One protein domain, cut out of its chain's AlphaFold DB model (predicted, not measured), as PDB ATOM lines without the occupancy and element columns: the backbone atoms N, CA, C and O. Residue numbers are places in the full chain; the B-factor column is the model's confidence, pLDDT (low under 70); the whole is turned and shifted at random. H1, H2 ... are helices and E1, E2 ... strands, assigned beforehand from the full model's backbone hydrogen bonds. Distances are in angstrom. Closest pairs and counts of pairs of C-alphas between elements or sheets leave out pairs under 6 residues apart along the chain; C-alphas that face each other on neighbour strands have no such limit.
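AT A GLANCE: This is residues 557 to 679 and 701 to 763 of the 789 residues of an uncharacterized protein of Anaerotruncus sp. 1XD22-93 (UniProt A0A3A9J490). A strongly twisted, curled sheet of five strands has the long helix H7 packed on one face, while H1 to H6 gather round one end of the sheet, with H1, H2, H5 and H6 clustered together. After H7 comes a long tail, and its last residues, 758 to 763, stick out. The printed part has 186 residues, with seven named helices and six named strands in the order H1 H2 H3 H4 E1 E2 H5 H6 E3 E4 E5 H7 E6. The sheet runs E1 E2 E3 E4 E5, all antiparallel, and the class is mixed, helices and strands. The whole is compact, with a radius of gyration of the C-alphas of 16.4 A and spans of 42 by 42 by 35 A.

HOW THE PARTS SIT: Start at H1, residues 557 to 572, which with residues 566 to 569 touches H2, residues 575 to 579; their closest C-alphas, of Glu 569 and Tyr 575, are 4.7 A apart. With residues 559 to 566 H1 touches H6, residues 644 to 651, the same way at a steep tilt of 51 degrees; the closest C-alphas, of Pro 559 and Ala 648, are 5.0 A apart. H3, residues 584 to 588, H4, residues 595 to 602, H5, residues 621 to 625, and H6 only graze the sheet. In it, E1, residues 606 to 608, and E2, residues 614 to 618, form a hairpin, with N 607 and O 615 at 2.9 A, within hydrogen-bond range. So are N 614 and O 661 at 2.9 A between E2 and E3, residues 655 to 662. E3 and E4, residues 665 to 677, form a hairpin with N 658 and O 670 at 2.8 A, and E5, residues 703 to 713, is the antiparallel neighbour of E4, with N 671 and O 709 at 2.8 A, both pairs within hydrogen-bond range. H7, residues 719 to 739, is on one face of the sheet, an arrangement of two layers, a sheet with a helix on one face; its closest C-alphas to E1 are those of Tyr 732 and Ile 607, 6.3 A apart. Each O i to N i+4 pair is within hydrogen-bond range in H1, H2, H3, H4, H5 and H7; H6 has 0 of 4, but 5 of 5 for O i to N i+3.

IN THESE COORDINATES: Find C-alpha 557 at (42.490, 19.887, -23.001); H1 runs 22.5 A from there. E3 spans 23.2 A, E4 34.5 A and E5 30.1 A. H7 runs 30.3 A from C-alpha 719 at (9.260, 14.935, -47.971). E6, residues 757 to 759, pairs with no named strand and ends at C-alpha 759, (26.487, 23.358, -17.047).

THE WHOLE: The C-alphas farthest apart, of Asp 610 and Ala 760, are 46.2 A apart. Residues 680 to 700 are not printed, and C-alphas 679 and 701 are 7.4 A apart across this cut. The links H5 to H6 and H7 to E6 are long. Mean pLDDT of the printed part is 74.2; 50 residues are under 70, among them 741 to 763.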
ATOM      1  N   ARG A 557      41.571  21.012 -23.247       76.38
ATOM      2  CA  ARG A 557      42.490  19.887 -23.001       76.38
ATOM      3  C   ARG A 557      41.817  18.513 -23.043       76.38
ATOM      4  O   ARG A 557      42.376  17.586 -23.624       76.38
ATOM      5  N   THR A 558      40.638  18.364 -22.439       76.75
ATOM      6  CA  THR A 558      39.982  17.052 -22.294       76.75
ATOM      7  C   THR A 558      39.473  16.488 -23.631       76.75
ATOM      8  O   THR A 558      39.913  15.397 -23.998       76.75
ATOM      9  N   PRO A 559      38.640  17.204 -24.420       74.25
ATOM     10  CA  PRO A 559      38.231  16.746 -25.750       74.25
ATOM     11  C   PRO A 559      39.407  16.510 -26.704       74.25
ATOM     12  O   PRO A 559      39.450  15.488 -27.390       74.25
ATOM     13  N   ARG A 560      40.395  17.414 -26.701       85.38
ATOM     14  CA  ARG A 560      41.581  17.315 -27.560       85.38
ATOM     15  C   ARG A 560      42.376  16.038 -27.291       85.38
ATOM     16  O   ARG A 560      42.692  15.314 -28.230       85.38
ATOM     17  N   ARG A 561      42.646  15.719 -26.019       85.81
ATOM     18  CA  ARG A 561      43.370  14.494 -25.628       85.81
ATOM     19  C   ARG A 561      42.642  13.220 -26.032       85.81
ATOM     20  O   ARG A 561      43.289  12.233 -26.373       85.81
ATOM     21  N   LEU A 562      41.312  13.222 -25.972       84.94
ATOM     22  CA  LEU A 562      40.526  12.057 -26.363       84.94
ATOM     23  C   LEU A 562      40.590  11.828 -27.878       84.94
ATOM     24  O   LEU A 562      40.789  10.692 -28.297       84.94
ATOM     25  N   ILE A 563      40.515  12.899 -28.676       91.50
ATOM     26  CA  ILE A 563      40.718  12.848 -30.134       91.50
ATOM     27  C   ILE A 563      42.136  12.378 -30.469       91.50
ATOM     28  O   ILE A 563      42.303  11.491 -31.298       91.50
ATOM     29  N   GLU A 564      43.156  12.922 -29.804       93.19
ATOM     30  CA  GLU A 564      44.553  12.509 -29.977       93.19
ATOM     31  C   GLU A 564      44.738  11.016 -29.684       93.19
ATOM     32  O   GLU A 564      45.322  10.288 -30.489       93.19
ATOM     33  N   LYS A 565      44.188  10.532 -28.565       91.38
ATOM     34  CA  LYS A 565      44.253   9.114 -28.211       91.38
ATOM     35  C   LYS A 565      43.515   8.256 -29.238       91.38
ATOM     36  O   LYS A 565      44.078   7.280 -29.715       91.38
ATOM     37  N   ALA A 566      42.304   8.642 -29.632       93.50
ATOM     38  CA  ALA A 566      41.529   7.935 -30.645       93.50
ATOM     39  C   ALA A 566      42.266   7.852 -31.993       93.50
ATOM     40  O   ALA A 566      42.324   6.786 -32.608       93.50
ATOM     41  N   ALA A 567      42.883   8.954 -32.420       93.69
ATOM     42  CA  ALA A 567      43.689   9.018 -33.630       93.69
ATOM     43  C   ALA A 567      44.904   8.089 -33.546       93.69
ATOM     44  O   ALA A 567      45.096   7.249 -34.426       93.69
ATOM     45  N   LYS A 568      45.677   8.162 -32.457       92.62
ATOM     46  CA  LYS A 568      46.828   7.281 -32.223       92.62
ATOM     47  C   LYS A 568      46.435   5.802 -32.252       92.62
ATOM     48  O   LYS A 568      47.099   5.008 -32.916       92.62
ATOM     49  N   GLU A 569      45.350   5.440 -31.573       92.25
ATOM     50  CA  GLU A 569      44.857   4.060 -31.483       92.25
ATOM     51  C   GLU A 569      44.332   3.548 -32.837       92.25
ATOM     52  O   GLU A 569      44.553   2.386 -33.184       92.25
ATOM     53  N   SER A 570      43.720   4.417 -33.650       91.50
ATOM     54  CA  SER A 570      43.342   4.108 -35.038       91.50
ATOM     55  C   SER A 570      44.558   3.815 -35.915       91.50
ATOM     56  O   SER A 570      44.619   2.773 -36.572       91.50
ATOM     57  N   LEU A 571      45.595   4.652 -35.827       86.44
ATOM     58  CA  LEU A 571      46.828   4.490 -36.601       86.44
ATOM     59  C   LEU A 571      47.560   3.181 -36.279       86.44
ATOM     60  O   LEU A 571      48.000   2.469 -37.184       86.44
ATOM     61  N   ILE A 572      47.669   2.819 -34.996       86.44
ATOM     62  CA  ILE A 572      48.334   1.570 -34.592       86.44
ATOM     63  C   ILE A 572      47.442   0.329 -34.749       86.44
ATOM     64  O   ILE A 572      47.959  -0.787 -34.708       86.44
ATOM     65  N   GLY A 573      46.146   0.497 -35.048       87.25
ATOM     66  CA  GLY A 573      45.193  -0.596 -35.297       87.25
ATOM     67  C   GLY A 573      44.587  -1.202 -34.035       87.25
ATOM     68  O   GLY A 573      44.167  -2.354 -34.050       87.25
ATOM     69  N   ASN A 574      44.552  -0.439 -32.944       90.62
ATOM     70  CA  ASN A 574      44.032  -0.854 -31.642       90.62
ATOM     71  C   ASN A 574      42.759  -0.075 -31.238       90.62
ATOM     72  O   ASN A 574      42.312  -0.113 -30.093       90.62
ATOM     73  N   TYR A 575      42.127   0.604 -32.202       92.69
ATOM     74  CA  TYR A 575      40.963   1.466 -31.982       92.69
ATOM     75  C   TYR A 575      39.778   0.770 -31.296       92.69
ATOM     76  O   TYR A 575      39.179   1.337 -30.387       92.69
ATOM     77  N   HIS A 576      39.464  -0.477 -31.667       93.56
ATOM     78  CA  HIS A 576      38.374  -1.223 -31.026       93.56
ATOM     79  C   HIS A 576      38.639  -1.439 -29.529       93.56
ATOM     80  O   HIS A 576      37.739  -1.276 -28.711       93.56
ATOM     81  N   ALA A 577      39.871  -1.783 -29.145       92.75
ATOM     82  CA  ALA A 577      40.228  -1.966 -27.739       92.75
ATOM     83  C   ALA A 577      40.282  -0.634 -26.977       92.75
ATOM     84  O   ALA A 577      40.026  -0.609 -25.775       92.75
ATOM     85  N   PHE A 578      40.598   0.463 -27.668       93.50
ATOM     86  CA  PHE A 578      40.495   1.810 -27.120       93.50
ATOM     87  C   PHE A 578      39.041   2.186 -26.808       93.50
ATOM     88  O   PHE A 578      38.762   2.594 -25.684       93.50
ATOM     89  N   LYS A 579      38.129   2.014 -27.773       93.38
ATOM     90  CA  LYS A 579      36.717   2.395 -27.633       93.38
ATOM     91  C   LYS A 579      35.951   1.463 -26.696       93.38
ATOM     92  O   LYS A 579      35.225   1.923 -25.826       93.38
ATOM     93  N   TYR A 580      36.144   0.154 -26.829       93.38
ATOM     94  CA  TYR A 580      35.434  -0.872 -26.059       93.38
ATOM     95  C   TYR A 580      36.334  -1.559 -25.031       93.38
ATOM     96  O   TYR A 580      36.239  -2.763 -24.779       93.38
ATOM     97  N   GLY A 581      37.237  -0.785 -24.428       88.12
ATOM     98  CA  GLY A 581      38.116  -1.261 -23.369       88.12
ATOM     99  C   GLY A 581      37.347  -1.957 -22.241       88.12
ATOM    100  O   GLY A 581      36.144  -1.762 -22.029       88.12
ATOM    101  N   LYS A 582      38.043  -2.808 -21.484       81.12
ATOM    102  CA  LYS A 582      37.415  -3.626 -20.439       81.12
ATOM    103  C   LYS A 582      36.681  -2.744 -19.421       81.12
ATOM    104  O   LYS A 582      37.301  -2.113 -18.578       81.12
ATOM    105  N   GLY A 583      35.350  -2.801 -19.456       75.31
ATOM    106  CA  GLY A 583      34.486  -2.086 -18.516       75.31
ATOM    107  C   GLY A 583      34.118  -0.662 -18.933       75.31
ATOM    108  O   GLY A 583      33.324  -0.065 -18.219       75.31
ATOM    109  N   GLU A 584      34.598  -0.150 -20.073       82.69
ATOM    110  CA  GLU A 584      34.277   1.202 -20.570       82.69
ATOM    111  C   GLU A 584      32.760   1.390 -20.721       82.69
ATOM    112  O   GLU A 584      32.181   2.254 -20.071       82.69
ATOM    113  N   LEU A 585      32.089   0.487 -21.449       81.19
ATOM    114  CA  LEU A 585      30.631   0.528 -21.624       81.19
ATOM    115  C   LEU A 585      29.867   0.454 -20.291       81.19
ATOM    116  O   LEU A 585      28.889   1.162 -20.085       81.19
ATOM    117  N   SER A 586      30.317  -0.396 -19.364       75.75
ATOM    118  CA  SER A 586      29.694  -0.515 -18.042       75.75
ATOM    119  C   SER A 586      29.912   0.726 -17.177       75.75
ATOM    120  O   SER A 586      29.013   1.110 -16.433       75.75
ATOM    121  N   ARG A 587      31.082   1.363 -17.289       76.25
ATOM    122  CA  ARG A 587      31.421   2.607 -16.595       76.25
ATOM    123  C   ARG A 587      30.561   3.757 -17.108       76.25
ATOM    124  O   ARG A 587      29.950   4.456 -16.311       76.25
ATOM    125  N   GLU A 588      30.467   3.913 -18.424       77.31
ATOM    126  CA  GLU A 588      29.674   4.967 -19.065       77.31
ATOM    127  C   GLU A 588      28.176   4.831 -18.785       77.31
ATOM    128  O   GLU A 588      27.508   5.824 -18.517       77.31
ATOM    129  N   LEU A 589      27.653   3.602 -18.774       70.31
ATOM    130  CA  LEU A 589      26.258   3.335 -18.413       70.31
ATOM    131  C   LEU A 589      26.025   3.309 -16.898       70.31
ATOM    132  O   LEU A 589      24.878   3.253 -16.455       70.31
ATOM    133  N   SER A 590      27.093   3.326 -16.091       70.62
ATOM    134  CA  SER A 590      27.036   3.101 -14.642       70.62
ATOM    135  C   SER A 590      26.170   1.878 -14.303       70.62
ATOM    136  O   SER A 590      25.239   1.961 -13.497       70.62
ATOM    137  N   MET A 591      26.403   0.774 -15.022       66.38
ATOM    138  CA  MET A 591      25.639  -0.471 -14.933       66.38
ATOM    139  C   MET A 591      26.487  -1.668 -15.377       66.38
ATOM    140  O   MET A 591      27.222  -1.608 -16.367       66.38
ATOM    141  N   CYS A 592      26.365  -2.793 -14.673       72.25
ATOM    142  CA  CYS A 592      26.957  -4.054 -15.110       72.25
ATOM    143  C   CYS A 592      26.270  -4.540 -16.391       72.25
ATOM    144  O   CYS A 592      25.097  -4.896 -16.374       72.25
ATOM    145  N   ILE A 593      27.019  -4.588 -17.496       75.00
ATOM    146  CA  ILE A 593      26.492  -5.044 -18.786       75.00
ATOM    147  C   ILE A 593      26.893  -6.503 -19.009       75.00
ATOM    148  O   ILE A 593      28.099  -6.792 -19.020       75.00
ATOM    149  N   PRO A 594      25.927  -7.418 -19.222       76.81
ATOM    150  CA  PRO A 594      26.219  -8.804 -19.559       76.81
ATOM    151  C   PRO A 594      27.131  -8.906 -20.786       76.81
ATOM    152  O   PRO A 594      26.986  -8.159 -21.753       76.81
ATOM    153  N   ALA A 595      28.051  -9.875 -20.789       81.50
ATOM    154  CA  ALA A 595      29.008 -10.037 -21.888       81.50
ATOM    155  C   ALA A 595      28.325 -10.244 -23.254       81.50
ATOM    156  O   ALA A 595      28.860  -9.818 -24.273       81.50
ATOM    157  N   ARG A 596      27.141 -10.871 -23.275       81.69
ATOM    158  CA  ARG A 596      26.315 -11.037 -24.480       81.69
ATOM    159  C   ARG A 596      25.859  -9.687 -25.044       81.69
ATOM    160  O   ARG A 596      26.133  -9.411 -26.206       81.69
ATOM    161  N   VAL A 597      25.226  -8.855 -24.214       79.38
ATOM    162  CA  VAL A 597      24.744  -7.510 -24.582       79.38
ATOM    163  C   VAL A 597      25.909  -6.627 -25.014       79.38
ATOM    164  O   VAL A 597      25.828  -5.943 -26.027       79.38
ATOM    165  N   ARG A 598      27.038  -6.713 -24.302       84.81
ATOM    166  CA  ARG A 598      28.266  -6.012 -24.674       84.81
ATOM    167  C   ARG A 598      28.746  -6.406 -26.073       84.81
ATOM    168  O   ARG A 598      28.921  -5.524 -26.898       84.81
ATOM    169  N   ARG A 599      28.913  -7.700 -26.370       87.69
ATOM    170  CA  ARG A 599      29.354  -8.156 -27.706       87.69
ATOM    171  C   ARG A 599      28.375  -7.759 -28.810       87.69
ATOM    172  O   ARG A 599      28.803  -7.382 -29.897       87.69
ATOM    173  N   ALA A 600      27.073  -7.844 -28.532       87.19
ATOM    174  CA  ALA A 600      26.042  -7.394 -29.461       87.19
ATOM    175  C   ALA A 600      26.168  -5.887 -29.728       87.19
ATOM    176  O   ALA A 600      26.120  -5.468 -30.880       87.19
ATOM    177  N   TRP A 601      26.417  -5.086 -28.685       90.44
ATOM    178  CA  TRP A 601      26.654  -3.658 -28.829       90.44
ATOM    179  C   TRP A 601      27.955  -3.349 -29.584       90.44
ATOM    180  O   TRP A 601      27.937  -2.561 -30.515       90.44
ATOM    181  N   GLU A 602      29.068  -3.998 -29.268       92.50
ATOM    182  CA  GLU A 602      30.363  -3.777 -29.936       92.50
ATOM    183  C   GLU A 602      30.320  -4.105 -31.439       92.50
ATOM    184  O   GLU A 602      30.996  -3.473 -32.243       92.50
ATOM    185  N   THR A 603      29.461  -5.037 -31.856       93.56
ATOM    186  CA  THR A 603      29.323  -5.427 -33.266       93.56
ATOM    187  C   THR A 603      28.481  -4.404 -34.037       93.56
ATOM    188  O   THR A 603      27.333  -4.147 -33.663       93.56
ATOM    189  N   ASN A 604      29.033  -3.820 -35.106       96.06
ATOM    190  CA  ASN A 604      28.288  -2.965 -36.040       96.06
ATOM    191  C   ASN A 604      27.322  -3.804 -36.888       96.06
ATOM    192  O   ASN A 604      27.682  -4.884 -37.357       96.06
ATOM    193  N   ILE A 605      26.097  -3.311 -37.083       94.94
ATOM    194  CA  ILE A 605      25.092  -3.945 -37.946       94.94
ATOM    195  C   ILE A 605      24.708  -3.039 -39.115       94.94
ATOM    196  O   ILE A 605      24.812  -1.817 -39.034       94.94
ATOM    197  N   SER A 606      24.212  -3.647 -40.189       94.81
ATOM    198  CA  SER A 606      23.605  -2.944 -41.318       94.81
ATOM    199  C   SER A 606      22.279  -3.593 -41.683       94.81
ATOM    200  O   SER A 606      22.191  -4.822 -41.734       94.81
ATOM    201  N   ILE A 607      21.270  -2.784 -41.985       93.12
ATOM    202  CA  ILE A 607      19.983  -3.253 -42.493       93.12
ATOM    203  C   ILE A 607      19.697  -2.635 -43.859       93.12
ATOM    204  O   ILE A 607      20.050  -1.487 -44.117       93.12
ATOM    205  N   VAL A 608      19.028  -3.394 -44.723       91.19
ATOM    206  CA  VAL A 608      18.542  -2.916 -46.021       91.19
ATOM    207  C   VAL A 608      17.023  -2.878 -45.954       91.19
ATOM    208  O   VAL A 608      16.397  -3.867 -45.569       91.19
ATOM    209  N   SER A 609      16.422  -1.740 -46.279       84.56
ATOM    210  CA  SER A 609      14.969  -1.601 -46.353       84.56
ATOM    211  C   SER A 609      14.444  -1.861 -47.763       84.56
ATOM    212  O   SER A 609      15.147  -1.689 -48.753       84.56
ATOM    213  N   ASP A 610      13.161  -2.213 -47.850       81.50
ATOM    214  CA  ASP A 610      12.466  -2.562 -49.103       81.50
ATOM    215  C   ASP A 610      12.511  -1.457 -50.180       81.50
ATOM    216  O   ASP A 610      12.312  -1.720 -51.359       81.50
ATOM    217  N   ASN A 611      12.782  -0.212 -49.779       77.50
ATOM    218  CA  ASN A 611      12.942   0.955 -50.654       77.50
ATOM    219  C   ASN A 611      14.388   1.153 -51.170       77.50
ATOM    220  O   ASN A 611      14.686   2.204 -51.734       77.50
ATOM    221  N   GLY A 612      15.289   0.193 -50.940       84.00
ATOM    222  CA  GLY A 612      16.686   0.241 -51.384       84.00
ATOM    223  C   GLY A 612      17.616   1.110 -50.528       84.00
ATOM    224  O   GLY A 612      18.792   1.240 -50.868       84.00
ATOM    225  N   LEU A 613      17.125   1.702 -49.432       90.88
ATOM    226  CA  LEU A 613      17.975   2.398 -48.460       90.88
ATOM    227  C   LEU A 613      18.703   1.405 -47.553       90.88
ATOM    228  O   LEU A 613      18.172   0.352 -47.193       90.88
ATOM    229  N   VAL A 614      19.909   1.776 -47.141       94.25
ATOM    230  CA  VAL A 614      20.729   1.016 -46.196       94.25
ATOM    231  C   VAL A 614      20.945   1.866 -44.954       94.25
ATOM    232  O   VAL A 614      21.393   2.995 -45.085       94.25
ATOM    233  N   ALA A 615      20.657   1.342 -43.763       95.56
ATOM    234  CA  ALA A 615      21.115   1.944 -42.510       95.56
ATOM    235  C   ALA A 615      22.269   1.113 -41.951       95.56
ATOM    236  O   ALA A 615      22.080  -0.068 -41.655       95.56
ATOM    237  N   ALA A 616      23.449   1.715 -41.818       96.62
ATOM    238  CA  ALA A 616      24.667   1.041 -41.377       96.62
ATOM    239  C   ALA A 616      25.286   1.734 -40.157       96.62
ATOM    240  O   ALA A 616      25.354   2.961 -40.099       96.62
ATOM    241  N   GLU A 617      25.716   0.934 -39.178       96.88
ATOM    242  CA  GLU A 617      26.423   1.413 -37.992       96.88
ATOM    243  C   GLU A 617      27.914   1.618 -38.245       96.88
ATOM    244  O   GLU A 617      28.595   0.746 -38.786       96.88
ATOM    245  N   TYR A 618      28.426   2.717 -37.704       96.19
ATOM    246  CA  TYR A 618      29.836   3.052 -37.690       96.19
ATOM    247  C   TYR A 618      30.245   3.601 -36.333       96.19
ATOM    248  O   TYR A 618      29.480   4.252 -35.619       96.19
ATOM    249  N   ASP A 619      31.488   3.350 -35.963       94.75
ATOM    250  CA  ASP A 619      32.049   3.780 -34.689       94.75
ATOM    251  C   ASP A 619      33.534   4.140 -34.773       94.75
ATOM    252  O   ASP A 619      34.124   4.496 -33.748       94.75
ATOM    253  N   ASP A 620      34.109   4.080 -35.976       94.62
ATOM    254  CA  ASP A 620      35.503   4.379 -36.266       94.62
ATOM    255  C   ASP A 620      35.803   5.885 -36.341       94.62
ATOM    256  O   ASP A 620      34.920   6.745 -36.378       94.62
ATOM    257  N   LEU A 621      37.100   6.196 -36.347       95.62
ATOM    258  CA  LEU A 621      37.599   7.565 -36.415       95.62
ATOM    259  C   LEU A 621      37.120   8.306 -37.674       95.62
ATOM    260  O   LEU A 621      36.841   9.500 -37.587       95.62
ATOM    261  N   SER A 622      37.032   7.617 -38.815       94.12
ATOM    262  CA  SER A 622      36.708   8.226 -40.109       94.12
ATOM    263  C   SER A 622      35.288   8.771 -40.117       94.12
ATOM    264  O   SER A 622      35.074   9.967 -40.340       94.12
ATOM    265  N   HIS A 623      34.318   7.944 -39.729       94.31
ATOM    266  CA  HIS A 623      32.916   8.348 -39.685       94.31
ATOM    267  C   HIS A 623      32.666   9.410 -38.608       94.31
ATOM    268  O   HIS A 623      31.911  10.353 -38.845       94.31
ATOM    269  N   ILE A 624      33.352   9.327 -37.456       93.06
ATOM    270  CA  ILE A 624      33.267  10.351 -36.402       93.06
ATOM    271  C   ILE A 624      33.784  11.700 -36.900       93.06
ATOM    272  O   ILE A 624      33.096  12.708 -36.744       93.06
ATOM    273  N   MET A 625      34.960  11.738 -37.528       94.25
ATOM    274  CA  MET A 625      35.530  12.987 -38.046       94.25
ATOM    275  C   MET A 625      34.717  13.557 -39.217       94.25
ATOM    276  O   MET A 625      34.720  14.767 -39.430       94.25
ATOM    277  N   CYS A 626      33.969  12.714 -39.932       91.62
ATOM    278  CA  CYS A 626      33.068  13.114 -41.013       91.62
ATOM    279  C   CYS A 626      31.667  13.563 -40.557       91.62
ATOM    280  O   CYS A 626      30.869  13.978 -41.403       91.62
ATOM    281  N   LEU A 627      31.324  13.482 -39.263       85.12
ATOM    282  CA  LEU A 627      29.972  13.789 -38.767       85.12
ATOM    283  C   LEU A 627      29.500  15.198 -39.133       85.12
ATOM    284  O   LEU A 627      28.335  15.392 -39.473       85.12
ATOM    285  N   GLY A 628      30.400  16.178 -39.053       78.00
ATOM    286  CA  GLY A 628      30.087  17.584 -39.304       78.00
ATOM    287  C   GLY A 628      30.394  18.085 -40.711       78.00
ATOM    288  O   GLY A 628      30.281  19.285 -40.944       78.00
ATOM    289  N   THR A 629      30.838  17.211 -41.620       82.81
ATOM    290  CA  THR A 629      31.325  17.618 -42.951       82.81
ATOM    291  C   THR A 629      30.514  17.058 -44.112       82.81
ATOM    292  O   THR A 629      30.657  17.548 -45.223       82.81
ATOM    293  N   SER A 630      29.733  16.001 -43.893       81.19
ATOM    294  CA  SER A 630      28.981  15.310 -44.944       81.19
ATOM    295  C   SER A 630      27.698  14.706 -44.359       81.19
ATOM    296  O   SER A 630      27.770  14.164 -43.251       81.19
ATOM    297  N   PRO A 631      26.557  14.740 -45.075       67.75
ATOM    298  CA  PRO A 631      26.368  15.307 -46.421       67.75
ATOM    299  C   PRO A 631      26.425  16.839 -46.494       67.75
ATOM    300  O   PRO A 631      26.857  17.365 -47.513       67.75
ATOM    301  N   VAL A 632      26.095  17.552 -45.414       74.38
ATOM    302  CA  VAL A 632      26.237  19.015 -45.345       74.38
ATOM    303  C   VAL A 632      27.196  19.427 -44.232       74.38
ATOM    304  O   VAL A 632      27.486  18.663 -43.308       74.38
ATOM    305  N   VAL A 633      27.723  20.646 -44.312       71.69
ATOM    306  CA  VAL A 633      28.538  21.209 -43.230       71.69
ATOM    307  C   VAL A 633      27.627  21.572 -42.058       71.69
ATOM    308  O   VAL A 633      26.632  22.270 -42.234       71.69
ATOM    309  N   THR A 634      27.968  21.119 -40.850       74.00
ATOM    310  CA  THR A 634      27.196  21.413 -39.634       74.00
ATOM    311  C   THR A 634      28.076  21.988 -38.532       74.00
ATOM    312  O   THR A 634      29.301  22.052 -38.628       74.00
ATOM    313  N   SER A 635      27.462  22.370 -37.414       70.62
ATOM    314  CA  SER A 635      28.172  22.864 -36.235       70.62
ATOM    315  C   SER A 635      29.134  21.851 -35.596       70.62
ATOM    316  O   SER A 635      29.901  22.231 -34.713       70.62
ATOM    317  N   LEU A 636      29.091  20.579 -36.006       76.12
ATOM    318  CA  LEU A 636      30.046  19.545 -35.601       76.12
ATOM    319  C   LEU A 636      31.310  19.525 -36.476       76.12
ATOM    320  O   LEU A 636      32.152  18.657 -36.267       76.12
ATOM    321  N   ASN A 637      31.449  20.425 -37.458       81.06
ATOM    322  CA  ASN A 637      32.609  20.460 -38.347       81.06
ATOM    323  C   ASN A 637      33.925  20.554 -37.534       81.06
ATOM    324  O   ASN A 637      34.073  21.490 -36.744       81.06
ATOM    325  N   PRO A 638      34.885  19.627 -37.733       82.69
ATOM    326  CA  PRO A 638      36.184  19.620 -37.057       82.69
ATOM    327  C   PRO A 638      36.978  20.930 -37.131       82.69
ATOM    328  O   PRO A 638      37.717  21.251 -36.203       82.69
ATOM    329  N   LYS A 639      36.848  21.685 -38.223       85.56
ATOM    330  CA  LYS A 639      37.646  22.881 -38.506       85.56
ATOM    331  C   LYS A 639      37.133  24.110 -37.763       85.56
ATOM    332  O   LYS A 639      37.878  24.751 -37.029       85.56
ATOM    333  N   ASP A 640      35.863  24.436 -37.954       76.62
ATOM    334  CA  ASP A 640      35.273  25.724 -37.571       76.62
ATOM    335  C   ASP A 640      33.900  25.594 -36.896       76.62
ATOM    336  O   ASP A 640      33.370  26.579 -36.376       76.62
ATOM    337  N   GLY A 641      33.365  24.378 -36.770       70.75
ATOM    338  CA  GLY A 641      32.071  24.130 -36.148       70.75
ATOM    339  C   GLY A 641      32.039  24.567 -34.683       70.75
ATOM    340  O   GLY A 641      32.924  24.220 -33.900       70.75
ATOM    341  N   ARG A 642      31.006  25.316 -34.281       62.94
ATOM    342  CA  ARG A 642      30.840  25.818 -32.901       62.94
ATOM    343  C   ARG A 642      30.803  24.704 -31.846       62.94
ATOM    344  O   ARG A 642      31.225  24.907 -30.713       62.94
ATOM    345  N   TYR A 643      30.309  23.530 -32.225       68.75
ATOM    346  CA  TYR A 643      30.100  22.368 -31.364       68.75
ATOM    347  C   TYR A 643      31.117  21.244 -31.619       68.75
ATOM    348  O   TYR A 643      30.952  20.139 -31.113       68.75
ATOM    349  N   ARG A 644      32.212  21.511 -32.340       73.06
ATOM    350  CA  ARG A 644      33.264  20.530 -32.678       73.06
ATOM    351  C   ARG A 644      33.858  19.766 -31.491       73.06
ATOM    352  O   ARG A 644      34.191  18.594 -31.623       73.06
ATOM    353  N   GLY A 645      33.918  20.374 -30.303       69.38
ATOM    354  CA  GLY A 645      34.368  19.693 -29.080       69.38
ATOM    355  C   GLY A 645      33.528  18.458 -28.714       69.38
ATOM    356  O   GLY A 645      34.033  17.540 -28.070       69.38
ATOM    357  N   ILE A 646      32.270  18.387 -29.170       76.75
ATOM    358  CA  ILE A 646      31.371  17.244 -28.947       76.75
ATOM    359  C   ILE A 646      31.811  15.999 -29.727       76.75
ATOM    360  O   ILE A 646      31.487  14.891 -29.288       76.75
ATOM    361  N   LEU A 647      32.607  16.140 -30.799       80.00
ATOM    362  CA  LEU A 647      33.178  15.003 -31.538       80.00
ATOM    363  C   LEU A 647      33.940  14.055 -30.609       80.00
ATOM    364  O   LEU A 647      33.831  12.841 -30.746       80.00
ATOM    365  N   ALA A 648      34.632  14.594 -29.601       80.69
ATOM    366  CA  ALA A 648      35.334  13.783 -28.615       80.69
ATOM    367  C   ALA A 648      34.391  12.813 -27.878       80.69
ATOM    368  O   ALA A 648      34.753  11.672 -27.614       80.69
ATOM    369  N   SER A 649      33.148  13.218 -27.605       81.06
ATOM    370  CA  SER A 649      32.180  12.361 -26.911       81.06
ATOM    371  C   SER A 649      31.740  11.138 -27.726       81.06
ATOM    372  O   SER A 649      31.148  10.225 -27.161       81.06
ATOM    373  N   MET A 650      32.008  11.109 -29.036       85.88
ATOM    374  CA  MET A 650      31.681   9.976 -29.911       85.88
ATOM    375  C   MET A 650      32.653   8.804 -29.776       85.88
ATOM    376  O   MET A 650      32.357   7.697 -30.236       85.88
ATOM    377  N   PHE A 651      33.789   9.020 -29.111       87.25
ATOM    378  CA  PHE A 651      34.724   7.954 -28.757       87.25
ATOM    379  C   PHE A 651      34.283   7.142 -27.541       87.25
ATOM    380  O   PHE A 651      34.887   6.109 -27.266       87.25
ATOM    381  N   ASN A 652      33.222   7.569 -26.852       84.94
ATOM    382  CA  ASN A 652      32.611   6.787 -25.790       84.94
ATOM    383  C   ASN A 652      32.059   5.464 -26.338       84.94
ATOM    384  O   ASN A 652      31.478   5.416 -27.431       84.94
ATOM    385  N   ALA A 653      32.211   4.400 -25.557       85.56
ATOM    386  CA  ALA A 653      31.749   3.060 -25.892       85.56
ATOM    387  C   ALA A 653      30.235   3.021 -26.137       85.56
ATOM    388  O   ALA A 653      29.774   2.264 -26.981       85.56
ATOM    389  N   ASN A 654      29.447   3.830 -25.432       82.62
ATOM    390  CA  ASN A 654      27.990   3.843 -25.499       82.62
ATOM    391  C   ASN A 654      27.415   4.601 -26.706       82.62
ATOM    392  O   ASN A 654      26.194   4.706 -26.815       82.62
ATOM    393  N   LYS A 655      28.251   5.120 -27.616       86.06
ATOM    394  CA  LYS A 655      27.795   5.854 -28.805       86.06
ATOM    395  C   LYS A 655      28.251   5.224 -30.112       86.06
ATOM    396  O   LYS A 655      29.409   4.830 -30.275       86.06
ATOM    397  N   LYS A 656      27.345   5.239 -31.084       93.88
ATOM    398  CA  LYS A 656      27.587   4.876 -32.482       93.88
ATOM    399  C   LYS A 656      27.015   5.925 -33.422       93.88
ATOM    400  O   LYS A 656      26.242   6.788 -33.012       93.88
ATOM    401  N   ILE A 657      27.407   5.832 -34.679       93.81
ATOM    402  CA  ILE A 657      26.855   6.584 -35.796       93.81
ATOM    403  C   ILE A 657      26.026   5.611 -36.621       93.81
ATOM    404  O   ILE A 657      26.429   4.468 -36.806       93.81
ATOM    405  N   VAL A 658      24.884   6.061 -37.117       94.94
ATOM    406  CA  VAL A 658      24.123   5.363 -38.148       94.94
ATOM    407  C   VAL A 658      24.027   6.269 -39.350       94.94
ATOM    408  O   VAL A 658      23.498   7.376 -39.248       94.94
ATOM    409  N   GLU A 659      24.524   5.796 -40.480       96.19
ATOM    410  CA  GLU A 659      24.357   6.474 -41.760       96.19
ATOM    411  C   GLU A 659      23.255   5.774 -42.552       96.19
ATOM    412  O   GLU A 659      23.221   4.544 -42.636       96.19
ATOM    413  N   ILE A 660      22.328   6.565 -43.092       93.75
ATOM    414  CA  ILE A 660      21.308   6.110 -44.032       93.75
ATOM    415  C   ILE A 660      21.779   6.479 -45.424       93.75
ATOM    416  O   ILE A 660      21.901   7.663 -45.737       93.75
ATOM    417  N   CYS A 661      22.010   5.465 -46.247       92.56
ATOM    418  CA  CYS A 661      22.623   5.617 -47.553       92.56
ATOM    419  C   CYS A 661      21.728   5.081 -48.671       92.56
ATOM    420  O   CYS A 661      20.976   4.118 -48.485       92.56
ATOM    421  N   ARG A 662      21.872   5.658 -49.866       86.38
ATOM    422  CA  ARG A 662      21.321   5.136 -51.122       86.38
ATOM    423  C   ARG A 662      22.446   5.030 -52.137       86.38
ATOM    424  O   ARG A 662      23.145   6.002 -52.371       86.38
ATOM    425  N   ALA A 663      22.646   3.843 -52.708       75.88
ATOM    426  CA  ALA A 663      23.714   3.595 -53.685       75.88
ATOM    427  C   ALA A 663      25.126   4.055 -53.233       75.88
ATOM    428  O   ALA A 663      25.983   4.352 -54.058       75.88
ATOM    429  N   GLY A 664      25.382   4.080 -51.919       72.81
ATOM    430  CA  GLY A 664      26.649   4.535 -51.333       72.81
ATOM    431  C   GLY A 664      26.706   6.023 -50.972       72.81
ATOM    432  O   GLY A 664      27.633   6.421 -50.277       72.81
ATOM    433  N   GLU A 665      25.718   6.825 -51.364       83.25
ATOM    434  CA  GLU A 665      25.610   8.228 -50.955       83.25
ATOM    435  C   GLU A 665      24.899   8.341 -49.611       83.25
ATOM    436  O   GLU A 665      23.843   7.734 -49.407       83.25
ATOM    437  N   VAL A 666      25.474   9.112 -48.685       88.25
ATOM    438  CA  VAL A 666      24.895   9.326 -47.357       88.25
ATOM    439  C   VAL A 666      23.803  10.383 -47.435       88.25
ATOM    440  O   VAL A 666      24.080  11.548 -47.694       88.25
ATOM    441  N   LEU A 667      22.571   9.989 -47.127       85.44
ATOM    442  CA  LEU A 667      21.414  10.880 -47.086       85.44
ATOM    443  C   LEU A 667      21.226  11.492 -45.697       85.44
ATOM    444  O   LEU A 667      20.910  12.670 -45.576       85.44
ATOM    445  N   LYS A 668      21.412  10.700 -44.631       84.06
ATOM    446  CA  LYS A 668      21.280  11.152 -43.235       84.06
ATOM    447  C   LYS A 668      22.268  10.463 -42.304       84.06
ATOM    448  O   LYS A 668      22.610   9.302 -42.509       84.06
ATOM    449  N   LYS A 669      22.669  11.160 -41.241       86.31
ATOM    450  CA  LYS A 669      23.511  10.657 -40.153       86.31
ATOM    451  C   LYS A 669      22.835  10.864 -38.808       86.31
ATOM    452  O   LYS A 669      22.364  11.958 -38.485       86.31
ATOM    453  N   TYR A 670      22.870   9.816 -38.001       84.50
ATOM    454  CA  TYR A 670      22.339   9.790 -36.650       84.50
ATOM    455  C   TYR A 670      23.432   9.403 -35.662       84.50
ATOM    456  O   TYR A 670      24.195   8.477 -35.911       84.50
ATOM    457  N   ILE A 671      23.478  10.066 -34.512       80.44
ATOM    458  CA  ILE A 671      24.163   9.541 -33.333       80.44
ATOM    459  C   ILE A 671      23.180   8.634 -32.604       80.44
ATOM    460  O   ILE A 671      22.096   9.074 -32.229       80.44
ATOM    461  N   ILE A 672      23.572   7.390 -32.361       81.69
ATOM    462  CA  ILE A 672      22.832   6.457 -31.519       81.69
ATOM    463  C   ILE A 672      23.548   6.354 -30.180       81.69
ATOM    464  O   ILE A 672      24.710   5.950 -30.121       81.69
ATOM    465  N   THR A 673      22.853   6.714 -29.104       78.56
ATOM    466  CA  THR A 673      23.370   6.598 -27.736       78.56
ATOM    467  C   THR A 673      22.650   5.475 -27.006       78.56
ATOM    468  O   THR A 673      21.436   5.539 -26.831       78.56
ATOM    469  N   LEU A 674      23.399   4.472 -26.551       76.94
ATOM    470  CA  LEU A 674      22.926   3.491 -25.584       76.94
ATOM    471  C   LEU A 674      22.960   4.123 -24.190       76.94
ATOM    472  O   LEU A 674      23.976   4.688 -23.775       76.94
ATOM    473  N   THR A 675      21.849   4.041 -23.468       71.00
ATOM    474  CA  THR A 675      21.706   4.570 -22.107       71.00
ATOM    475  C   THR A 675      20.849   3.642 -21.245       71.00
ATOM    476  O   THR A 675      20.266   2.687 -21.756       71.00
ATOM    477  N   LYS A 676      20.772   3.916 -19.939       66.44
ATOM    478  CA  LYS A 676      19.825   3.276 -19.015       66.44
ATOM    479  C   LYS A 676      18.646   4.204 -18.712       66.44
ATOM    480  O   LYS A 676      18.844   5.414 -18.610       66.44
ATOM    481  N   CYS A 677      17.456   3.642 -18.522       53.50
ATOM    482  CA  CYS A 677      16.299   4.350 -17.970       53.50
ATOM    483  C   CYS A 677      15.881   3.726 -16.631       53.50
ATOM    484  O   CYS A 677      16.147   2.551 -16.366       53.50
ATOM    485  N   MET A 678      15.238   4.533 -15.786       45.34
ATOM    486  CA  MET A 678      14.626   4.085 -14.536       45.34
ATOM    487  C   MET A 678      13.126   3.848 -14.774       45.34
ATOM    488  O   MET A 678      12.496   4.714 -15.382       45.34
ATOM    489  N   PRO A 679      12.532   2.750 -14.272       42.09
ATOM    490  CA  PRO A 679      11.094   2.516 -14.383       42.09
ATOM    491  C   PRO A 679      10.270   3.630 -13.714       42.09
ATOM    492  O   PRO A 679      10.628   4.129 -12.639       42.09
ATOM    493  N   GLU A 701      16.876  -3.565 -11.708       46.91
ATOM    494  CA  GLU A 701      15.694  -2.920 -12.339       46.91
ATOM    495  C   GLU A 701      16.041  -1.709 -13.237       46.91
ATOM    496  O   GLU A 701      15.392  -0.668 -13.169       46.91
ATOM    497  N   CYS A 702      17.101  -1.778 -14.048       50.19
ATOM    498  CA  CYS A 702      17.384  -0.743 -15.056       50.19
ATOM    499  C   CYS A 702      17.338  -1.349 -16.457       50.19
ATOM    500  O   CYS A 702      18.073  -2.289 -16.755       50.19
ATOM    501  N   GLU A 703      16.502  -0.778 -17.318       59.69
ATOM    502  CA  GLU A 703      16.374  -1.169 -18.720       59.69
ATOM    503  C   GLU A 703      17.310  -0.330 -19.609       59.69
ATOM    504  O   GLU A 703      17.616   0.828 -19.299       59.69
ATOM    505  N   LEU A 704      17.792  -0.916 -20.710       65.12
ATOM    506  CA  LEU A 704      18.581  -0.214 -21.727       65.12
ATOM    507  C   LEU A 704      17.683   0.413 -22.791       65.12
ATOM    508  O   LEU A 704      16.744  -0.211 -23.271       65.12
ATOM    509  N   PHE A 705      18.061   1.611 -23.228       64.62
ATOM    510  CA  PHE A 705      17.364   2.383 -24.253       64.62
ATOM    511  C   PHE A 705      18.342   2.944 -25.281       64.62
ATOM    512  O   PHE A 705      19.497   3.242 -24.963       64.62
ATOM    513  N   LEU A 706      17.857   3.127 -26.510       64.69
ATOM    514  CA  LEU A 706      18.580   3.801 -27.584       64.69
ATOM    515  C   LEU A 706      17.975   5.178 -27.834       64.69
ATOM    516  O   LEU A 706      16.779   5.298 -28.083       64.69
ATOM    517  N   ILE A 707      18.820   6.204 -27.827       66.00
ATOM    518  CA  ILE A 707      18.438   7.567 -28.195       66.00
ATOM    519  C   ILE A 707      19.050   7.879 -29.564       66.00
ATOM    520  O   ILE A 707      20.273   8.055 -29.645       66.00
ATOM    521  N   PRO A 708      18.241   7.927 -30.638       66.75
ATOM    522  CA  PRO A 708      18.680   8.405 -31.938       66.75
ATOM    523  C   PRO A 708      18.626   9.936 -32.002       66.75
ATOM    524  O   PRO A 708      17.598  10.539 -31.716       66.75
ATOM    525  N   CYS A 709      19.710  10.572 -32.440       67.19
ATOM    526  CA  CYS A 709      19.763  12.012 -32.684       67.19
ATOM    527  C   CYS A 709      20.237  12.278 -34.109       67.19
ATOM    528  O   CYS A 709      21.360  11.915 -34.452       67.19
ATOM    529  N   GLU A 710      19.407  12.919 -34.931       71.19
ATOM    530  CA  GLU A 710      19.833  13.385 -36.255       71.19
ATOM    531  C   GLU A 710      20.884  14.482 -36.092       71.19
ATOM    532  O   GLU A 710      20.696  15.408 -35.302       71.19
ATOM    533  N   VAL A 711      22.000  14.364 -36.807       65.00
ATOM    534  CA  VAL A 711      23.120  15.314 -36.699       65.00
ATOM    535  C   VAL A 711      23.593  15.864 -38.031       65.00
ATOM    536  O   VAL A 711      24.294  16.875 -38.055       65.00
ATOM    537  N   ASN A 712      23.240  15.202 -39.130       62.44
ATOM    538  CA  ASN A 712      23.562  15.642 -40.475       62.44
ATOM    539  C   ASN A 712      22.575  15.015 -41.464       62.44
ATOM    540  O   ASN A 712      22.176  13.865 -41.283       62.44
ATOM    541  N   GLY A 713      22.183  15.744 -42.499       71.06
ATOM    542  CA  GLY A 713      21.231  15.268 -43.492       71.06
ATOM    543  C   GLY A 713      21.275  16.119 -44.746       71.06
ATOM    544  O   GLY A 713      21.519  17.320 -44.671       71.06
ATOM    545  N   ASP A 714      21.073  15.480 -45.889       69.31
ATOM    546  CA  ASP A 714      20.991  16.161 -47.169       69.31
ATOM    547  C   ASP A 714      19.736  17.046 -47.184       69.31
ATOM    548  O   ASP A 714      18.607  16.586 -46.989       69.31
ATOM    549  N   THR A 715      19.953  18.348 -47.363       62.72
ATOM    550  CA  THR A 715      18.903  19.371 -47.344       62.72
ATOM    551  C   THR A 715      18.063  19.385 -48.617       62.72
ATOM    552  O   THR A 715      17.026  20.040 -48.639       62.72
ATOM    553  N   SER A 716      18.490  18.682 -49.671       55.16
ATOM    554  CA  SER A 716      17.760  18.567 -50.938       55.16
ATOM    555  C   SER A 716      16.676  17.481 -50.927       55.16
ATOM    556  O   SER A 716      15.851  17.425 -51.840       55.16
ATOM    557  N   LEU A 717      16.633  16.641 -49.885       55.53
ATOM    558  CA  LEU A 717      15.688  15.529 -49.791       55.53
ATOM    559  C   LEU A 717      14.236  16.007 -49.762       55.53
ATOM    560  O   LEU A 717      13.823  16.785 -48.899       55.53
ATOM    561  N   GLY A 718      13.412  15.433 -50.639       51.75
ATOM    562  CA  GLY A 718      11.973  15.668 -50.610       51.75
ATOM    563  C   GLY A 718      11.300  15.057 -49.372       51.75
ATOM    564  O   GLY A 718      11.833  14.164 -48.704       51.75
ATOM    565  N   TYR A 719      10.056  15.468 -49.093       54.88
ATOM    566  CA  TYR A 719       9.260  14.935 -47.971       54.88
ATOM    567  C   TYR A 719       9.176  13.399 -47.978       54.88
ATOM    568  O   TYR A 719       9.358  12.746 -46.951       54.88
ATOM    569  N   ARG A 720       8.953  12.804 -49.157       63.12
ATOM    570  CA  ARG A 720       8.849  11.347 -49.320       63.12
ATOM    571  C   ARG A 720      10.148  10.628 -48.956       63.12
ATOM    572  O   ARG A 720      10.100   9.568 -48.342       63.12
ATOM    573  N   GLU A 721      11.293  11.183 -49.332       71.44
ATOM    574  CA  GLU A 721      12.607  10.581 -49.073       71.44
ATOM    575  C   GLU A 721      13.015  10.742 -47.613       71.44
ATOM    576  O   GLU A 721      13.538   9.809 -47.005       71.44
ATOM    577  N   THR A 722      12.684  11.889 -47.020       70.44
ATOM    578  CA  THR A 722      12.822  12.124 -45.581       70.44
ATOM    579  C   THR A 722      12.027  11.094 -44.777       70.44
ATOM    580  O   THR A 722      12.551  10.488 -43.842       70.44
ATOM    581  N   GLU A 723      10.780  10.837 -45.175       71.50
ATOM    582  CA  GLU A 723       9.914   9.846 -44.536       71.50
ATOM    583  C   GLU A 723      10.432   8.410 -44.730       71.50
ATOM    584  O   GLU A 723      10.427   7.608 -43.797       71.50
ATOM    585  N   GLN A 724      10.968   8.093 -45.911       78.06
ATOM    586  CA  GLN A 724      11.640   6.815 -46.161       78.06
ATOM    587  C   GLN A 724      12.865   6.619 -45.260       78.06
ATOM    588  O   GLN A 724      13.010   5.547 -44.676       78.06
ATOM    589  N   CYS A 725      13.708   7.643 -45.096       79.25
ATOM    590  CA  CYS A 725      14.845   7.595 -44.175       79.25
ATOM    591  C   CYS A 725      14.375   7.348 -42.733       79.25
ATOM    592  O   CYS A 725      14.936   6.506 -42.033       79.25
ATOM    593  N   ARG A 726      13.300   8.018 -42.301       79.19
ATOM    594  CA  ARG A 726      12.708   7.838 -40.966       79.19
ATOM    595  C   ARG A 726      12.241   6.398 -40.730       79.19
ATOM    596  O   ARG A 726      12.534   5.815 -39.688       79.19
ATOM    597  N   GLN A 727      11.560   5.800 -41.705       77.81
ATOM    598  CA  GLN A 727      11.112   4.403 -41.640       77.81
ATOM    599  C   GLN A 727      12.286   3.416 -41.639       77.81
ATOM    600  O   GLN A 727      12.260   2.412 -40.926       77.81
ATOM    601  N   THR A 728      13.344   3.695 -42.401       84.31
ATOM    602  CA  THR A 728      14.564   2.879 -42.379       84.31
ATOM    603  C   THR A 728      15.253   2.961 -41.014       84.31
ATOM    604  O   THR A 728      15.623   1.924 -40.464       84.31
ATOM    605  N   LEU A 729      15.338   4.148 -40.401       84.62
ATOM    606  CA  LEU A 729      15.855   4.306 -39.038       84.62
ATOM    607  C   LEU A 729      15.029   3.511 -38.013       84.62
ATOM    608  O   LEU A 729      15.600   2.834 -37.163       84.62
ATOM    609  N   GLN A 730      13.697   3.549 -38.111       80.50
ATOM    610  CA  GLN A 730      12.799   2.765 -37.253       80.50
ATOM    611  C   GLN A 730      13.089   1.267 -37.324       80.50
ATOM    612  O   GLN A 730      13.230   0.606 -36.293       80.50
ATOM    613  N   LYS A 731      13.212   0.732 -38.544       81.81
ATOM    614  CA  LYS A 731      13.564  -0.675 -38.762       81.81
ATOM    615  C   LYS A 731      14.921  -1.005 -38.141       81.81
ATOM    616  O   LYS A 731      15.065  -2.060 -37.527       81.81
ATOM    617  N   TYR A 732      15.891  -0.098 -38.261       88.81
ATOM    618  CA  TYR A 732      17.214  -0.267 -37.667       88.81
ATOM    619  C   TYR A 732      17.126  -0.332 -36.137       88.81
ATOM    620  O   TYR A 732      17.648  -1.274 -35.545       88.81
ATOM    621  N   ILE A 733      16.419   0.610 -35.503       80.94
ATOM    622  CA  ILE A 733      16.259   0.654 -34.041       80.94
ATOM    623  C   ILE A 733      15.593  -0.629 -33.544       80.94
ATOM    624  O   ILE A 733      16.092  -1.250 -32.607       80.94
ATOM    625  N   ALA A 734      14.514  -1.069 -34.198       80.19
ATOM    626  CA  ALA A 734      13.818  -2.302 -33.842       80.19
ATOM    627  C   ALA A 734      14.738  -3.532 -33.947       80.19
ATOM    628  O   ALA A 734      14.812  -4.333 -33.014       80.19
ATOM    629  N   ALA A 735      15.490  -3.659 -35.046       84.06
ATOM    630  CA  ALA A 735      16.444  -4.751 -35.238       84.06
ATOM    631  C   ALA A 735      17.582  -4.716 -34.207       84.06
ATOM    632  O   ALA A 735      17.974  -5.752 -33.668       84.06
ATOM    633  N   ARG A 736      18.094  -3.520 -33.897       84.44
ATOM    634  CA  ARG A 736      19.164  -3.326 -32.920       84.44
ATOM    635  C   ARG A 736      18.713  -3.697 -31.513       84.44
ATOM    636  O   ARG A 736      19.411  -4.455 -30.849       84.44
ATOM    637  N   MET A 737      17.542  -3.222 -31.092       75.94
ATOM    638  CA  MET A 737      16.948  -3.553 -29.793       75.94
ATOM    639  C   MET A 737      16.676  -5.054 -29.665       75.94
ATOM    640  O   MET A 737      17.057  -5.656 -28.664       75.94
ATOM    641  N   ALA A 738      16.131  -5.693 -30.706       75.12
ATOM    642  CA  ALA A 738      15.955  -7.147 -30.736       75.12
ATOM    643  C   ALA A 738      17.292  -7.911 -30.633       75.12
ATOM    644  O   ALA A 738      17.351  -9.009 -30.085       75.12
ATOM    645  N   GLY A 739      18.394  -7.341 -31.125       71.69
ATOM    646  CA  GLY A 739      19.735  -7.909 -30.965       71.69
ATOM    647  C   GLY A 739      20.274  -7.868 -29.527       71.69
ATOM    648  O   GLY A 739      21.155  -8.661 -29.187       71.69
ATOM    649  N   LEU A 740      19.743  -6.985 -28.673       73.38
ATOM    650  CA  LEU A 740      20.202  -6.756 -27.296       73.38
ATOM    651  C   LEU A 740      19.440  -7.576 -26.227       73.38
ATOM    652  O   LEU A 740      19.749  -7.407 -25.054       73.38
ATOM    653  N   ASN A 741      18.507  -8.458 -26.632       56.72
ATOM    654  CA  ASN A 741      17.625  -9.332 -25.822       56.72
ATOM    655  C   ASN A 741      18.043  -9.632 -24.357       56.72
ATOM    656  O   ASN A 741      19.182 -10.039 -24.115       56.72
ATOM    657  N   ASP A 742      17.031  -9.588 -23.468       48.44
ATOM    658  CA  ASP A 742      16.977  -9.679 -21.980       48.44
ATOM    659  C   ASP A 742      16.608  -8.349 -21.268       48.44
ATOM    660  O   ASP A 742      16.929  -8.150 -20.098       48.44
ATOM    661  N   ILE A 743      15.924  -7.431 -21.966       45.09
ATOM    662  CA  ILE A 743      15.500  -6.112 -21.465       45.09
ATOM    663  C   ILE A 743      14.067  -5.838 -21.951       45.09
ATOM    664  O   ILE A 743      13.795  -5.999 -23.143       45.09
ATOM    665  N   GLU A 744      13.159  -5.497 -21.027       32.88
ATOM    666  CA  GLU A 744      11.767  -5.118 -21.316       32.88
ATOM    667  C   GLU A 744      11.690  -3.756 -22.029       32.88
ATOM    668  O   GLU A 744      12.655  -2.994 -22.080       32.88
ATOM    669  N   LEU A 745      10.583  -3.527 -22.736       33.06
ATOM    670  CA  LEU A 745      10.533  -2.662 -23.910       33.06
ATOM    671  C   LEU A 745       9.479  -1.565 -23.718       33.06
ATOM    672  O   LEU A 745       8.285  -1.854 -23.750       33.06
ATOM    673  N   ALA A 746       9.910  -0.308 -23.599       32.88
ATOM    674  CA  ALA A 746       9.053   0.860 -23.806       32.88
ATOM    675  C   ALA A 746       9.465   1.562 -25.112       32.88
ATOM    676  O   ALA A 746      10.432   2.319 -25.162       32.88
ATOM    677  N   LEU A 747       8.756   1.261 -26.205       33.00
ATOM    678  CA  LEU A 747       8.813   2.068 -27.424       33.00
ATOM    679  C   LEU A 747       7.828   3.220 -27.249       33.00
ATOM    680  O   LEU A 747       6.622   3.005 -27.315       33.00
ATOM    681  N   ASP A 748       8.342   4.422 -27.004       33.75
ATOM    682  CA  ASP A 748       7.554   5.642 -27.147       33.75
ATOM    683  C   ASP A 748       7.708   6.143 -28.593       33.75
ATOM    684  O   ASP A 748       8.818   6.187 -29.130       33.75
ATOM    685  N   ASP A 749       6.603   6.506 -29.247       28.19
ATOM    686  CA  ASP A 749       6.534   6.925 -30.660       28.19
ATOM    687  C   ASP A 749       7.179   8.309 -30.920       28.19
ATOM    688  O   ASP A 749       7.026   8.915 -31.986       28.19
ATOM    689  N   THR A 750       7.926   8.829 -29.946       31.72
ATOM    690  CA  THR A 750       8.502  10.170 -29.930       31.72
ATOM    691  C   THR A 750      10.023  10.132 -30.118       31.72
ATOM    692  O   THR A 750      10.783   9.656 -29.281       31.72
ATOM    693  N   TYR A 751      10.497  10.667 -31.247       30.95
ATOM    694  CA  TYR A 751      11.926  10.885 -31.496       30.95
ATOM    695  C   TYR A 751      12.407  12.096 -30.698       30.95
ATOM    696  O   TYR A 751      11.864  13.192 -30.843       30.95
ATOM    697  N   TYR A 752      13.457  11.919 -29.897       31.59
ATOM    698  CA  TYR A 752      14.067  12.989 -29.110       31.59
ATOM    699  C   TYR A 752      15.325  13.518 -29.802       31.59
ATOM    700  O   TYR A 752      16.307  12.798 -29.957       31.59
ATOM    701  N   VAL A 753      15.322  14.797 -30.185       26.09
ATOM    702  CA  VAL A 753      16.534  15.487 -30.654       26.09
ATOM    703  C   VAL A 753      17.292  16.042 -29.446       26.09
ATOM    704  O   VAL A 753      16.708  16.793 -28.660       26.09
ATOM    705  N   MET A 754      18.571  15.680 -29.289       27.70
ATOM    706  CA  MET A 754      19.441  16.206 -28.232       27.70
ATOM    707  C   MET A 754      20.369  17.305 -28.752       27.70
ATOM    708  O   MET A 754      21.193  17.078 -29.635       27.70
ATOM    709  N   VAL A 755      20.336  18.451 -28.073       25.33
ATOM    710  CA  VAL A 755      21.432  19.427 -28.055       25.33
ATOM    711  C   VAL A 755      22.287  19.145 -26.818       25.33
ATOM    712  O   VAL A 755      21.752  19.163 -25.708       25.33
ATOM    713  N   PRO A 756      23.600  18.887 -26.946       24.94
ATOM    714  CA  PRO A 756      24.458  18.766 -25.777       24.94
ATOM    715  C   PRO A 756      24.630  20.141 -25.128       24.94
ATOM    716  O   PRO A 756      25.094  21.082 -25.770       24.94
ATOM    717  N   TYR A 757      24.312  20.247 -23.840       26.98
ATOM    718  CA  TYR A 757      24.696  21.385 -23.008       26.98
ATOM    719  C   TYR A 757      25.359  20.873 -21.729       26.98
ATOM    720  O   TYR A 757      24.804  20.022 -21.032       26.98
ATOM    721  N   SER A 758      26.552  21.383 -21.416       24.00
ATOM    722  CA  SER A 758      27.176  21.215 -20.107       24.00
ATOM    723  C   SER A 758      26.969  22.489 -19.294       24.00
ATOM    724  O   SER A 758      27.323  23.590 -19.712       24.00
ATOM    725  N   ARG A 759      26.406  22.339 -18.095       24.58
ATOM    726  CA  ARG A 759      26.487  23.358 -17.047       24.58
ATOM    727  C   ARG A 759      27.030  22.685 -15.798       24.58
ATOM    728  O   ARG A 759      26.430  21.729 -15.321       24.58
ATOM    729  N   ALA A 760      28.157  23.182 -15.294       24.39
ATOM    730  CA  ALA A 760      28.732  22.779 -14.007       24.39
ATOM    731  C   ALA A 760      28.951  21.258 -13.835       24.39
ATOM    732  O   ALA A 760      28.493  20.665 -12.862       24.39
ATOM    733  N   GLY A 761      29.603  20.603 -14.804       25.45
ATOM    734  CA  GLY A 761      30.032  19.201 -14.660       25.45
ATOM    735  C   GLY A 761      28.911  18.149 -14.616       25.45
ATOM    736  O   GLY A 761      29.202  16.961 -14.513       25.45
ATOM    737  N   ARG A 762      27.635  18.540 -14.749       23.30
ATOM    738  CA  ARG A 762      26.488  17.623 -14.840       23.30
ATOM    739  C   ARG A 762      25.970  17.574 -16.284       23.30
ATOM    740  O   ARG A 762      25.787  18.611 -16.923       23.30
ATOM    741  N   GLN A 763      25.756  16.365 -16.811       26.69
ATOM    742  CA  GLN A 763      25.060  16.157 -18.085       26.69
ATOM    743  C   GLN A 763      23.557  16.356 -17.859       26.69
ATOM    744  O   GLN A 763      22.966  15.672 -17.028       26.69
TER     745      GLN A 763